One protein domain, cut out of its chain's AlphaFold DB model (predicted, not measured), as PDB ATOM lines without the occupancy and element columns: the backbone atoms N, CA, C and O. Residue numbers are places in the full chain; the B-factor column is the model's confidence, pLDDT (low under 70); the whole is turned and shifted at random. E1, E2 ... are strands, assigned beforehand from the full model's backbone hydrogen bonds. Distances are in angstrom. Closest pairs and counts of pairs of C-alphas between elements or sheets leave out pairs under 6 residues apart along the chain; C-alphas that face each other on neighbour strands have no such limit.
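AT A GLANCE: This is residues 281 to 376 of the 376 residues of an uncharacterized protein of Clostridium beijerinckii (UniProt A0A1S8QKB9). Two small, strongly twisted sheets stand face to face as a sandwich, E3, E6, E5 and E4 in one and E1, E2 and E7 in the other, with their strands crossed at 40 degrees. The sheets come together along E4 and E7 and stay open between E3 and E1, where residues 281 to 288 run, a shape like a barrel closed on one side. The printed part has 96 residues, with seven named strands, E1 to E7 in chain order, and no named helix; the class is all strand. Both sheets are antiparallel, in the orders E3 - E6 - E5 - E4 and E1 - E2 - E7. The whole is compact, with a radius of gyration of the C-alphas of 12.2 A, and elongated, spanning 35 by 22 by 22 A.

HOW THE PARTS SIT: In the larger sheet E3, residues 314 to 321, and E4, residues 332 to 337, are the edge strands, and E5, residues 343 to 348, and E6, residues 353 to 362, are inner strands. E4, E5 and E6 form a meander, each the antiparallel neighbour of the one before, and with E3 a Greek key, in which the first strand, E3, is the antiparallel neighbour of the fourth, E6. Within hydrogen-bond range are N 334 and O 346 of the hairpin E4 and E5, 2.9 A, N 355 and O 347 of the hairpin E5 and E6, 2.8 A, and N 319 and O 354 of E3 and E6, 2.8 A. In the other sheet E2, residues 302 to 310, is the inner strand between E1, residues 289 to 299, and E7, residues 368 to 375. N 295 and O 306 of the hairpin E1 and E2 are 2.8 A apart, and N 305 and O 372 of E2 and E7 2.9 A. Between the sheets, E4 and E7 have 8 pairs of C-alphas within 8 A, the closest those of Ile 337 and Gly 369 at 5.3 A. E5 and E7 are near each other, while E1 and E3 are apart.

IN THESE COORDINATES: E1 begins at C-alpha 289, (93.605, 74.035, 124.678), is 25.9 A long and bends by 76 degrees at residue 292. E2 is 25.2 A long and bends by 54 degrees at residue 307. E3 is 19.5 A, E4 16.3 A, E5 16.4 A and E6 19.2 A long; E6 bends by 107 degrees at residue 359. E7, 21.6 A long, ends at C-alpha 375, (76.121, 65.072, 141.991).

THE WHOLE: The C-alphas farthest apart, those of Gly 300 and Thr 361, are 37.0 A apart. The printed part has no cut and ends at the chain's last residue, Ile 376. The link from E3 to E4 is short, with 10 residues; the others are tight. The mean pLDDT of the printed part is 92.3, and no printed residue is under 70.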
ATOM      1  N   ALA A 281      93.879  66.787 136.470       96.44
ATOM      2  CA  ALA A 281      93.817  67.435 135.159       96.44
ATOM      3  C   ALA A 281      92.689  66.842 134.299       96.44
ATOM      4  O   ALA A 281      92.597  65.621 134.169       96.44
ATOM      5  N   LEU A 282      91.846  67.689 133.697       97.00
ATOM      6  CA  LEU A 282      90.736  67.241 132.853       97.00
ATOM      7  C   LEU A 282      91.264  66.629 131.539       97.00
ATOM      8  O   LEU A 282      92.020  67.306 130.840       97.00
ATOM      9  N   PRO A 283      90.866  65.397 131.155       96.31
ATOM     10  CA  PRO A 283      91.227  64.828 129.858       96.31
ATOM     11  C   PRO A 283      90.499  65.570 128.730       96.31
ATOM     12  O   PRO A 283      89.307  65.357 128.500       96.31
ATOM     13  N   LEU A 284      91.211  66.475 128.057       96.31
ATOM     14  CA  LEU A 284      90.671  67.298 126.977       96.31
ATOM     15  C   LEU A 284      90.667  66.549 125.639       96.31
ATOM     16  O   LEU A 284      91.581  65.780 125.336       96.31
ATOM     17  N   SER A 285      89.646  66.805 124.825       94.81
ATOM     18  CA  SER A 285      89.556  66.324 123.445       94.81
ATOM     19  C   SER A 285      90.606  66.996 122.555       94.81
ATOM     20  O   SER A 285      91.031  68.126 122.802       94.81
ATOM     21  N   GLY A 286      91.013  66.315 121.479       91.56
ATOM     22  CA  GLY A 286      91.958  66.869 120.506       91.56
ATOM     23  C   GLY A 286      91.468  68.201 119.921       91.56
ATOM     24  O   GLY A 286      90.310  68.319 119.533       91.56
ATOM     25  N   GLY A 287      92.352  69.202 119.869       89.38
ATOM     26  CA  GLY A 287      92.033  70.559 119.401       89.38
ATOM     27  C   GLY A 287      91.586  71.530 120.500       89.38
ATOM     28  O   GLY A 287      91.554  72.736 120.260       89.38
ATOM     29  N   ILE A 288      91.314  71.043 121.715       96.12
ATOM     30  CA  ILE A 288      91.003  71.885 122.874       96.12
ATOM     31  C   ILE A 288      92.290  72.247 123.614       96.12
ATOM     32  O   ILE A 288      93.124  71.390 123.907       96.12
ATOM     33  N   THR A 289      92.446  73.528 123.938       95.12
ATOM     34  CA  THR A 289      93.605  74.035 124.678       95.12
ATOM     35  C   THR A 289      93.232  74.276 126.135       95.12
ATOM     36  O   THR A 289      92.228  74.927 126.434       95.12
ATOM     37  N   ASN A 290      94.063  73.776 127.051       93.56
ATOM     38  CA  ASN A 290      93.977  74.104 128.469       93.56
ATOM     39  C   ASN A 290      94.486  75.536 128.688       93.56
ATOM     40  O   ASN A 290      95.692  75.764 128.734       93.56
ATOM     41  N   TYR A 291      93.566  76.493 128.771       92.50
ATOM     42  CA  TYR A 291      93.902  77.911 128.863       92.50
ATOM     43  C   TYR A 291      94.234  78.337 130.300       92.50
ATOM     44  O   TYR A 291      95.165  79.104 130.519       92.50
ATOM     45  N   ASP A 292      93.481  77.839 131.285       90.81
ATOM     46  CA  ASP A 292      93.681  78.154 132.705       90.81
ATOM     47  C   ASP A 292      93.294  76.951 133.568       90.81
ATOM     48  O   ASP A 292      92.180  76.869 134.083       90.81
ATOM     49  N   ASN A 293      94.210  75.987 133.673       92.19
ATOM     50  CA  ASN A 293      94.130  74.827 134.564       92.19
ATOM     51  C   ASN A 293      92.768  74.109 134.572       92.19
ATOM     52  O   ASN A 293      92.187  73.916 135.636       92.19
ATOM     53  N   ALA A 294      92.269  73.693 133.406       95.25
ATOM     54  CA  ALA A 294      91.090  72.840 133.280       95.25
ATOM     55  C   ALA A 294      91.276  71.533 134.072       95.25
ATOM     56  O   ALA A 294      92.114  70.686 133.745       95.25
ATOM     57  N   LYS A 295      90.507  71.391 135.148       96.25
ATOM     58  CA  LYS A 295      90.678  70.356 136.169       96.25
ATOM     59  C   LYS A 295      89.347  69.960 136.795       96.25
ATOM     60  O   LYS A 295      88.360  70.693 136.723       96.25
ATOM     61  N   TYR A 296      89.338  68.802 137.439       96.44
ATOM     62  CA  TYR A 296      88.189  68.285 138.169       96.44
ATOM     63  C   TYR A 296      88.612  67.669 139.504       96.44
ATOM     64  O   TYR A 296      89.771  67.307 139.688       96.44
ATOM     65  N   ARG A 297      87.682  67.564 140.451       93.50
ATOM     66  CA  ARG A 297      87.858  66.802 141.697       93.50
ATOM     67  C   ARG A 297      86.531  66.238 142.175       93.50
ATOM     68  O   ARG A 297      85.486  66.781 141.825       93.50
ATOM     69  N   LYS A 298      86.572  65.205 143.008       90.56
ATOM     70  CA  LYS A 298      85.408  64.648 143.701       90.56
ATOM     71  C   LYS A 298      85.583  64.841 145.199       90.56
ATOM     72  O   LYS A 298      86.626  64.471 145.720       90.56
ATOM     73  N   ILE A 299      84.566  65.396 145.853       82.38
ATOM     74  CA  ILE A 299      84.462  65.465 147.314       82.38
ATOM     75  C   ILE A 299      83.156  64.777 147.699       82.38
ATOM     76  O   ILE A 299      82.073  65.271 147.370       82.38
ATOM     77  N   GLY A 300      83.243  63.621 148.359       80.50
ATOM     78  CA  GLY A 300      82.063  62.804 148.656       80.50
ATOM     79  C   GLY A 300      81.320  62.415 147.370       80.50
ATOM     80  O   GLY A 300      81.920  61.848 146.461       80.50
ATOM     81  N   SER A 301      80.030  62.745 147.262       83.94
ATOM     82  CA  SER A 301      79.202  62.460 146.072       83.94
ATOM     83  C   SER A 301      79.082  63.635 145.092       83.94
ATOM     84  O   SER A 301      78.175  63.651 144.265       83.94
ATOM     85  N   VAL A 302      79.957  64.644 145.183       83.88
ATOM     86  CA  VAL A 302      79.918  65.827 144.307       83.88
ATOM     87  C   VAL A 302      81.219  65.955 143.528       83.88
ATOM     88  O   VAL A 302      82.309  65.923 144.101       83.88
ATOM     89  N   VAL A 303      81.102  66.142 142.214       89.38
ATOM     90  CA  VAL A 303      82.221  66.436 141.317       89.38
ATOM     91  C   VAL A 303      82.222  67.921 140.986       89.38
ATOM     92  O   VAL A 303      81.189  68.501 140.660       89.38
ATOM     93  N   PHE A 304      83.398  68.534 141.067       91.31
ATOM     94  CA  PHE A 304      83.640  69.936 140.748       91.31
ATOM     95  C   PHE A 304      84.500  70.033 139.494       91.31
ATOM     96  O   PHE A 304      85.534  69.373 139.413       91.31
ATOM     97  N   LEU A 305      84.108  70.897 138.562       94.12
ATOM     98  CA  LEU A 305      84.891  71.311 137.401       94.12
ATOM     99  C   LEU A 305      85.372  72.747 137.605       94.12
ATOM    100  O   LEU A 305      84.584  73.622 137.972       94.12
ATOM    101  N   ASN A 306      86.660  72.982 137.371       93.62
ATOM    102  CA  ASN A 306      87.276  74.297 137.489       93.62
ATOM    103  C   ASN A 306      88.259  74.559 136.340       93.62
ATOM    104  O   ASN A 306      88.905  73.636 135.848       93.62
ATOM    105  N   GLY A 307      88.398  75.821 135.944       93.06
ATOM    106  CA  GLY A 307      89.409  76.279 134.993       93.06
ATOM    107  C   GLY A 307      88.814  76.879 133.726       93.06
ATOM    108  O   GLY A 307      87.629  77.213 133.674       93.06
ATOM    109  N   ARG A 308      89.641  77.062 132.696       94.38
ATOM    110  CA  ARG A 308      89.204  77.596 131.396       94.38
ATOM    111  C   ARG A 308      89.849  76.855 130.242       94.38
ATOM    112  O   ARG A 308      91.005  76.438 130.327       94.38
ATOM    113  N   ILE A 309      89.106  76.756 129.150       95.75
ATOM    114  CA  ILE A 309      89.554  76.150 127.896       95.75
ATOM    115  C   ILE A 309      89.307  77.091 126.717       95.75
ATOM    116  O   ILE A 309      88.450  77.967 126.794       95.75
ATOM    117  N   THR A 310      90.055  76.896 125.636       95.50
ATOM    118  CA  THR A 310      89.843  77.525 124.320       95.50
ATOM    119  C   THR A 310      89.891  76.446 123.229       95.50
ATOM    120  O   THR A 310      90.163  75.278 123.514       95.50
ATOM    121  N   GLY A 311      89.631  76.810 121.971       93.38
ATOM    122  CA  GLY A 311      89.755  75.901 120.822       93.38
ATOM    123  C   GLY A 311      88.443  75.320 120.289       93.38
ATOM    124  O   GLY A 311      88.463  74.640 119.267       93.38
ATOM    125  N   ILE A 312      87.294  75.624 120.907       93.50
ATOM    126  CA  ILE A 312      85.986  75.299 120.314       93.50
ATOM    127  C   ILE A 312      85.676  76.299 119.198       93.50
ATOM    128  O   ILE A 312      85.698  77.506 119.417       93.50
ATOM    129  N   VAL A 313      85.357  75.785 118.010       92.25
ATOM    130  CA  VAL A 313      84.974  76.579 116.835       92.25
ATOM    131  C   VAL A 313      83.582  76.153 116.382       92.25
ATOM    132  O   VAL A 313      83.312  74.960 116.270       92.25
ATOM    133  N   GLY A 314      82.698  77.112 116.099       92.81
ATOM    134  CA  GLY A 314      81.310  76.827 115.715       92.81
ATOM    135  C   GLY A 314      80.314  77.024 116.859       92.81
ATOM    136  O   GLY A 314      80.593  77.722 117.829       92.81
ATOM    137  N   THR A 315      79.121  76.445 116.739       93.69
ATOM    138  CA  THR A 315      78.048  76.555 117.749       93.69
ATOM    139  C   THR A 315      78.047  75.410 118.761       93.69
ATOM    140  O   THR A 315      77.319  75.467 119.749       93.69
ATOM    141  N   SER A 316      78.859  74.370 118.551       94.38
ATOM    142  CA  SER A 316      79.028  73.290 119.522       94.38
ATOM    143  C   SER A 316      80.397  72.629 119.415       94.38
ATOM    144  O   SER A 316      81.014  72.654 118.351       94.38
ATOM    145  N   GLY A 317      80.864  72.026 120.506       95.12
ATOM    146  CA  GLY A 317      82.100  71.249 120.505       95.12
ATOM    147  C   GLY A 317      82.301  70.445 121.782       95.12
ATOM    148  O   GLY A 317      81.862  70.845 122.865       95.12
ATOM    149  N   THR A 318      82.970  69.303 121.652       96.62
ATOM    150  CA  THR A 318      83.311  68.430 122.780       96.62
ATOM    151  C   THR A 318      84.589  68.913 123.455       96.62
ATOM    152  O   THR A 318      85.635  69.011 122.820       96.62
ATOM    153  N   VAL A 319      84.511  69.171 124.759       96.56
ATOM    154  CA  VAL A 319      85.633  69.640 125.587       96.56
ATOM    155  C   VAL A 319      86.558  68.490 125.963       96.56
ATOM    156  O   VAL A 319      87.775  68.640 125.930       96.56
ATOM    157  N   GLY A 320      85.984  67.357 126.360       96.38
ATOM    158  CA  GLY A 320      86.711  66.240 126.955       96.38
ATOM    159  C   GLY A 320      85.767  65.197 127.542       96.38
ATOM    160  O   GLY A 320      84.548  65.312 127.409       96.38
ATOM    161  N   THR A 321      86.325  64.176 128.193       97.19
ATOM    162  CA  THR A 321      85.546  63.103 128.836       97.19
ATOM    163  C   THR A 321      86.006  62.874 130.271       97.19
ATOM    164  O   THR A 321      87.196  62.693 130.534       97.19
ATOM    165  N   LEU A 322      85.058  62.841 131.205       97.44
ATOM    166  CA  LEU A 322      85.316  62.522 132.604       97.44
ATOM    167  C   LEU A 322      85.578  61.015 132.804       97.44
ATOM    168  O   LEU A 322      84.833  60.174 132.276       97.44
ATOM    169  N   PRO A 323      86.602  60.641 133.596       97.12
ATOM    170  CA  PRO A 323      86.858  59.243 133.933       97.12
ATOM    171  C   PRO A 323      85.722  58.589 134.722       97.12
ATOM    172  O   PRO A 323      84.905  59.257 135.358       97.12
ATOM    173  N   ASN A 324      85.687  57.253 134.701       94.31
ATOM    174  CA  ASN A 324      84.739  56.486 135.504       94.31
ATOM    175  C   ASN A 324      84.881  56.839 136.998       94.31
ATOM    176  O   ASN A 324      85.994  57.017 137.488       94.31
ATOM    177  N   GLY A 325      83.760  56.960 137.709       92.06
ATOM    178  CA  GLY A 325      83.724  57.427 139.101       92.06
ATOM    179  C   GLY A 325      83.626  58.949 139.285       92.06
ATOM    180  O   GLY A 325      83.460  59.385 140.424       92.06
ATOM    181  N   TYR A 326      83.674  59.735 138.197       95.88
ATOM    182  CA  TYR A 326      83.486  61.198 138.189       95.88
ATOM    183  C   TYR A 326      82.349  61.666 137.262       95.88
ATOM    184  O   TYR A 326      82.202  62.860 137.010       95.88
ATOM    185  N   ARG A 327      81.569  60.733 136.711       94.94
ATOM    186  CA  ARG A 327      80.496  60.999 135.738       94.94
ATOM    187  C   ARG A 327      79.170  61.229 136.461       94.94
ATOM    188  O   ARG A 327      78.942  60.562 137.466       94.94
ATOM    189  N   PRO A 328      78.299  62.125 135.972       92.06
ATOM    190  CA  PRO A 328      77.008  62.362 136.602       92.06
ATOM    191  C   PRO A 328      76.061  61.162 136.434       92.06
ATOM    192  O   PRO A 328      76.114  60.457 135.426       92.06
ATOM    193  N   LEU A 329      75.150  60.963 137.394       85.56
ATOM    194  CA  LEU A 329      74.089  59.938 137.303       85.56
ATOM    195  C   LEU A 329      73.038  60.262 136.237       85.56
ATOM    196  O   LEU A 329      72.421  59.363 135.672       85.56
ATOM    197  N   TYR A 330      72.836  61.552 135.972       90.94
ATOM    198  CA  TYR A 330      71.878  62.084 135.009       90.94
ATOM    199  C   TYR A 330      72.544  63.171 134.173       90.94
ATOM    200  O   TYR A 330      73.500  63.791 134.629       90.94
ATOM    201  N   ASN A 331      72.023  63.454 132.979       93.56
ATOM    202  CA  ASN A 331      72.572  64.524 132.146       93.56
ATOM    203  C   ASN A 331      72.557  65.858 132.905       93.56
ATOM    204  O   ASN A 331      71.499  66.370 133.279       93.56
ATOM    205  N   PHE A 332      73.740  66.419 133.118       93.62
ATOM    206  CA  PHE A 332      73.927  67.673 133.826       93.62
ATOM    207  C   PHE A 332      74.056  68.818 132.829       93.62
ATOM    208  O   PHE A 332      74.738  68.692 131.818       93.62
ATOM    209  N   ASN A 333      73.417  69.948 133.120       93.94
ATOM    210  CA  ASN A 333      73.477  71.139 132.284       93.94
ATOM    211  C   ASN A 333      73.711  72.364 133.164       93.94
ATOM    212  O   ASN A 333      73.026  72.544 134.170       93.94
ATOM    213  N   CYS A 334      74.634  73.231 132.768       91.38
ATOM    214  CA  CYS A 334      74.856  74.508 133.435       91.38
ATOM    215  C   CYS A 334      75.223  75.608 132.443       91.38
ATOM    216  O   CYS A 334      75.779  75.351 131.376       91.38
ATOM    217  N   THR A 335      74.961  76.853 132.818       93.94
ATOM    218  CA  THR A 335      75.430  78.013 132.060       93.94
ATOM    219  C   THR A 335      76.892  78.290 132.394       93.94
ATOM    220  O   THR A 335      77.256  78.381 133.565       93.94
ATOM    221  N   VAL A 336      77.723  78.455 131.368       92.12
ATOM    222  CA  VAL A 336      79.135  78.828 131.484       92.12
ATOM    223  C   VAL A 336      79.389  80.198 130.876       92.12
ATOM    224  O   VAL A 336      78.708  80.618 129.940       92.12
ATOM    225  N   ILE A 337      80.382  80.897 131.418       90.75
ATOM    226  CA  ILE A 337      80.787  82.228 130.963       90.75
ATOM    227  C   ILE A 337      81.841  82.083 129.865       90.75
ATOM    228  O   ILE A 337      82.768  81.279 129.980       90.75
ATOM    229  N   LEU A 338      81.697  82.891 128.823       89.94
ATOM    230  CA  LEU A 338      82.618  83.013 127.703       89.94
ATOM    231  C   LEU A 338      83.409  84.332 127.770       89.94
ATOM    232  O   LEU A 338      83.152  85.203 128.609       89.94
ATOM    233  N   SER A 339      84.328  84.516 126.823       85.88
ATOM    234  CA  SER A 339      84.959  85.805 126.527       85.88
ATOM    235  C   SER A 339      83.937  86.949 126.389       85.88
ATOM    236  O   SER A 339      82.807  86.776 125.924       85.88
ATOM    237  N   ALA A 340      84.338  88.147 126.830       82.81
ATOM    238  CA  ALA A 340      83.543  89.379 126.742       82.81
ATOM    239  C   ALA A 340      82.132  89.311 127.378       82.81
ATOM    240  O   ALA A 340      81.230  90.031 126.958       82.81
ATOM    241  N   GLY A 341      81.931  88.458 128.392       79.25
ATOM    242  CA  GLY A 341      80.679  88.390 129.159       79.25
ATOM    243  C   GLY A 341      79.536  87.642 128.465       79.25
ATOM    244  O   GLY A 341      78.405  87.683 128.945       79.25
ATOM    245  N   LYS A 342      79.807  86.948 127.353       86.94
ATOM    246  CA  LYS A 342      78.834  86.049 126.714       86.94
ATOM    247  C   LYS A 342      78.651  84.775 127.548       86.94
ATOM    248  O   LYS A 342      79.422  84.500 128.467       86.94
ATOM    249  N   THR A 343      77.643  83.976 127.215       92.00
ATOM    250  CA  THR A 343      77.376  82.698 127.888       92.00
ATOM    251  C   THR A 343      77.138  81.571 126.889       92.00
ATOM    252  O   THR A 343      76.736  81.808 125.751       92.00
ATOM    253  N   ALA A 344      77.400  80.344 127.323       93.25
ATOM    254  CA  ALA A 344      77.051  79.118 126.616       93.25
ATOM    255  C   ALA A 344      76.466  78.100 127.601       93.25
ATOM    256  O   ALA A 344      76.564  78.263 128.817       93.25
ATOM    257  N   ASN A 345      75.867  77.038 127.079       96.06
ATOM    258  CA  ASN A 345      75.482  75.880 127.867       96.06
ATOM    259  C   ASN A 345      76.625  74.858 127.862       96.06
ATOM    260  O   ASN A 345      77.158  74.529 126.806       96.06
ATOM    261  N   LEU A 346      76.989  74.361 129.038       97.00
ATOM    262  CA  LEU A 346      77.821  73.179 129.206       97.00
ATOM    263  C   LEU A 346      76.908  72.025 129.601       97.00
ATOM    264  O   LEU A 346      76.190  72.116 130.598       97.00
ATOM    265  N   SER A 347      76.980  70.946 128.832       97.25
ATOM    266  CA  SER A 347      76.267  69.701 129.075       97.25
ATOM    267  C   SER A 347      77.256  68.579 129.368       97.25
ATOM    268  O   SER A 347      78.311  68.503 128.735       97.25
ATOM    269  N   ILE A 348      76.927  67.720 130.326       97.62
ATOM    270  CA  ILE A 348      77.680  66.509 130.652       97.62
ATOM    271  C   ILE A 348      76.704  65.347 130.643       97.62
ATOM    272  O   ILE A 348      75.760  65.329 131.436       97.62
ATOM    273  N   ASP A 349      76.924  64.383 129.759       96.81
ATOM    274  CA  ASP A 349      76.107  63.173 129.730       96.81
ATOM    275  C   ASP A 349      76.554  62.140 130.779       96.81
ATOM    276  O   ASP A 349      77.599  62.266 131.426       96.81
ATOM    277  N   THR A 350      75.770  61.074 130.940       96.06
ATOM    278  CA  THR A 350      76.085  59.967 131.864       96.06
ATOM    279  C   THR A 350      77.328  59.158 131.461       96.06
ATOM    280  O   THR A 350      77.892  58.429 132.278       96.06
ATOM    281  N   SER A 351      77.817  59.313 130.225       96.38
ATOM    282  CA  SER A 351      79.101  58.761 129.771       96.38
ATOM    283  C   SER A 351      80.289  59.669 130.116       96.38
ATOM    284  O   SER A 351      81.439  59.269 129.928       96.38
ATOM    285  N   GLY A 352      80.031  60.847 130.691       95.75
ATOM    286  CA  GLY A 352      81.030  61.824 131.105       95.75
ATOM    287  C   GLY A 352      81.500  62.750 129.988       95.75
ATOM    288  O   GLY A 352      82.475  63.471 130.205       95.75
ATOM    289  N   ILE A 353      80.874  62.729 128.809       97.50
ATOM    290  CA  ILE A 353      81.263  63.587 127.687       97.50
ATOM    291  C   ILE A 353      80.802  65.010 127.986       97.50
ATOM    292  O   ILE A 353      79.613  65.265 128.170       97.50
ATOM    293  N   ILE A 354      81.753  65.943 128.011       98.00
ATOM    294  CA  ILE A 354      81.491  67.362 128.238       98.00
ATOM    295  C   ILE A 354      81.352  68.053 126.882       98.00
ATOM    296  O   ILE A 354      82.303  68.078 126.096       98.00
ATOM    297  N   THR A 355      80.198  68.660 126.623       97.44
ATOM    298  CA  THR A 355      79.902  69.379 125.377       97.44
ATOM    299  C   THR A 355      79.469  70.808 125.668       97.44
ATOM    300  O   THR A 355      78.691  71.054 126.586       97.44
ATOM    301  N   ILE A 356      79.968  71.758 124.879       96.81
ATOM    302  CA  ILE A 356      79.512  73.149 124.903       96.81
ATOM    303  C   ILE A 356      78.534  73.371 123.758       96.81
ATOM    304  O   ILE A 356      78.815  72.976 122.629       96.81
ATOM    305  N   TYR A 357      77.427  74.051 124.044       95.88
ATOM    306  CA  TYR A 357      76.453  74.536 123.072       95.88
ATOM    307  C   TYR A 357      76.306  76.051 123.205       95.88
ATOM    308  O   TYR A 357      76.017  76.573 124.283       95.88
ATOM    309  N   SER A 358      76.491  76.765 122.103       92.19
ATOM    310  CA  SER A 358      76.420  78.221 122.031       92.19
ATOM    311  C   SER A 358      75.441  78.653 120.944       92.19
ATOM    312  O   SER A 358      75.417  78.094 119.849       92.19
ATOM    313  N   VAL A 359      74.658  79.693 121.232       89.88
ATOM    314  CA  VAL A 359      73.734  80.307 120.260       89.88
ATOM    315  C   VAL A 359      74.449  81.200 119.241       89.88
ATOM    316  O   VAL A 359      73.873  81.554 118.217       89.88
ATOM    317  N   THR A 360      75.712  81.545 119.499       87.81
ATOM    318  CA  THR A 360      76.584  82.279 118.573       87.81
ATOM    319  C   THR A 360      77.816  81.454 118.224       87.81
ATOM    320  O   THR A 360      78.349  80.753 119.085       87.81
ATOM    321  N   THR A 361      78.316  81.588 116.998       90.69
ATOM    322  CA  THR A 361      79.569  80.962 116.556       90.69
ATOM    323  C   THR A 361      80.748  81.393 117.430       90.69
ATOM    324  O   THR A 361      81.034  82.585 117.539       90.69
ATOM    325  N   LEU A 362      81.426  80.417 118.033       91.75
ATOM    326  CA  LEU A 362      82.641  80.594 118.824       91.75
ATOM    327  C   LEU A 362      83.877  80.585 117.919       91.75
ATOM    328  O   LEU A 362      83.935  79.830 116.940       91.75
ATOM    329  N   ALA A 363      84.859  81.414 118.261       90.75
ATOM    330  CA  ALA A 363      86.189  81.399 117.668       90.75
ATOM    331  C   ALA A 363      87.152  80.564 118.522       90.75
ATOM    332  O   ALA A 363      86.995  80.452 119.736       90.75
ATOM    333  N   SER A 364      88.223  80.049 117.912       89.75
ATOM    334  CA  SER A 364      89.219  79.224 118.613       89.75
ATOM    335  C   SER A 364      89.904  79.943 119.783       89.75
ATOM    336  O   SER A 364      90.433  79.283 120.673       89.75
ATOM    337  N   THR A 365      89.884  81.277 119.807       90.12
ATOM    338  CA  THR A 365      90.449  82.120 120.870       90.12
ATOM    339  C   THR A 365      89.471  82.446 121.999       90.12
ATOM    340  O   THR A 365      89.888  83.025 123.001       90.12
ATOM    341  N   ASP A 366      88.184  82.118 121.864       92.38
ATOM    342  CA  ASP A 366      87.200  82.384 122.913       92.38
ATOM    343  C   ASP A 366      87.436  81.454 124.104       92.38
ATOM    344  O   ASP A 366      87.428  80.228 123.968       92.38
ATOM    345  N   PHE A 367      87.657  82.035 125.288       92.00
ATOM    346  CA  PHE A 367      87.759  81.243 126.508       92.00
ATOM    347  C   PHE A 367      86.371  80.830 126.989       92.00
ATOM    348  O   PHE A 367      85.422  81.610 126.923       92.00
ATOM    349  N   ILE A 368      86.280  79.622 127.534       94.44
ATOM    350  CA  ILE A 368      85.081  79.060 128.152       94.44
ATOM    351  C   ILE A 368      85.433  78.684 129.590       94.44
ATOM    352  O   ILE A 368      86.365  77.913 129.826       94.44
ATOM    353  N   GLY A 369      84.706  79.246 130.554       93.44
ATOM    354  CA  GLY A 369      84.888  78.956 131.973       93.44
ATOM    355  C   GLY A 369      84.215  77.652 132.385       93.44
ATOM    356  O   GLY A 369      82.995  77.540 132.343       93.44
ATOM    357  N   LEU A 370      85.000  76.691 132.858       92.50
ATOM    358  CA  LEU A 370      84.519  75.473 133.494       92.50
ATOM    359  C   LEU A 370      84.378  75.779 134.986       92.50
ATOM    360  O   LEU A 370      85.368  75.753 135.696       92.50
ATOM    361  N   ASN A 371      83.193  76.166 135.456       87.50
ATOM    362  CA  ASN A 371      82.954  76.481 136.872       87.50
ATOM    363  C   ASN A 371      81.589  75.950 137.293       87.50
ATOM    364  O   ASN A 371      80.623  76.700 137.415       87.50
ATOM    365  N   CYS A 372      81.499  74.639 137.463       86.19
ATOM    366  CA  CYS A 372      80.257  73.990 137.849       86.19
ATOM    367  C   CYS A 372      80.515  72.791 138.756       86.19
ATOM    368  O   CYS A 372      81.637  72.293 138.874       86.19
ATOM    369  N   SER A 373      79.456  72.341 139.417       89.88
ATOM    370  CA  SER A 373      79.477  71.163 140.272       89.88
ATOM    371  C   SER A 373      78.197  70.370 140.095       89.88
ATOM    372  O   SER A 373      77.128  70.963 139.939       89.88
ATOM    373  N   PHE A 374      78.301  69.050 140.159       83.81
ATOM    374  CA  PHE A 374      77.169  68.145 139.996       83.81
ATOM    375  C   PHE A 374      77.309  66.914 140.889       83.81
ATOM    376  O   PHE A 374      78.412  66.545 141.297       83.81
ATOM    377  N   ALA A 375      76.174  66.298 141.207       79.88
ATOM    378  CA  ALA A 375      76.121  65.072 141.991       79.88
ATOM    379  C   ALA A 375      76.342  63.832 141.108       79.88
ATOM    380  O   ALA A 375      75.953  63.822 139.933       79.88
ATOM    381  N   ILE A 376      76.945  62.796 141.694       78.19
ATOM    382  CA  ILE A 376      77.194  61.487 141.071       78.19
ATOM    383  C   ILE A 376      76.677  60.325 141.915       78.19
ATOM    384  O   ILE A 376      76.275  60.564 143.078       78.19
TER     385      ILE A 376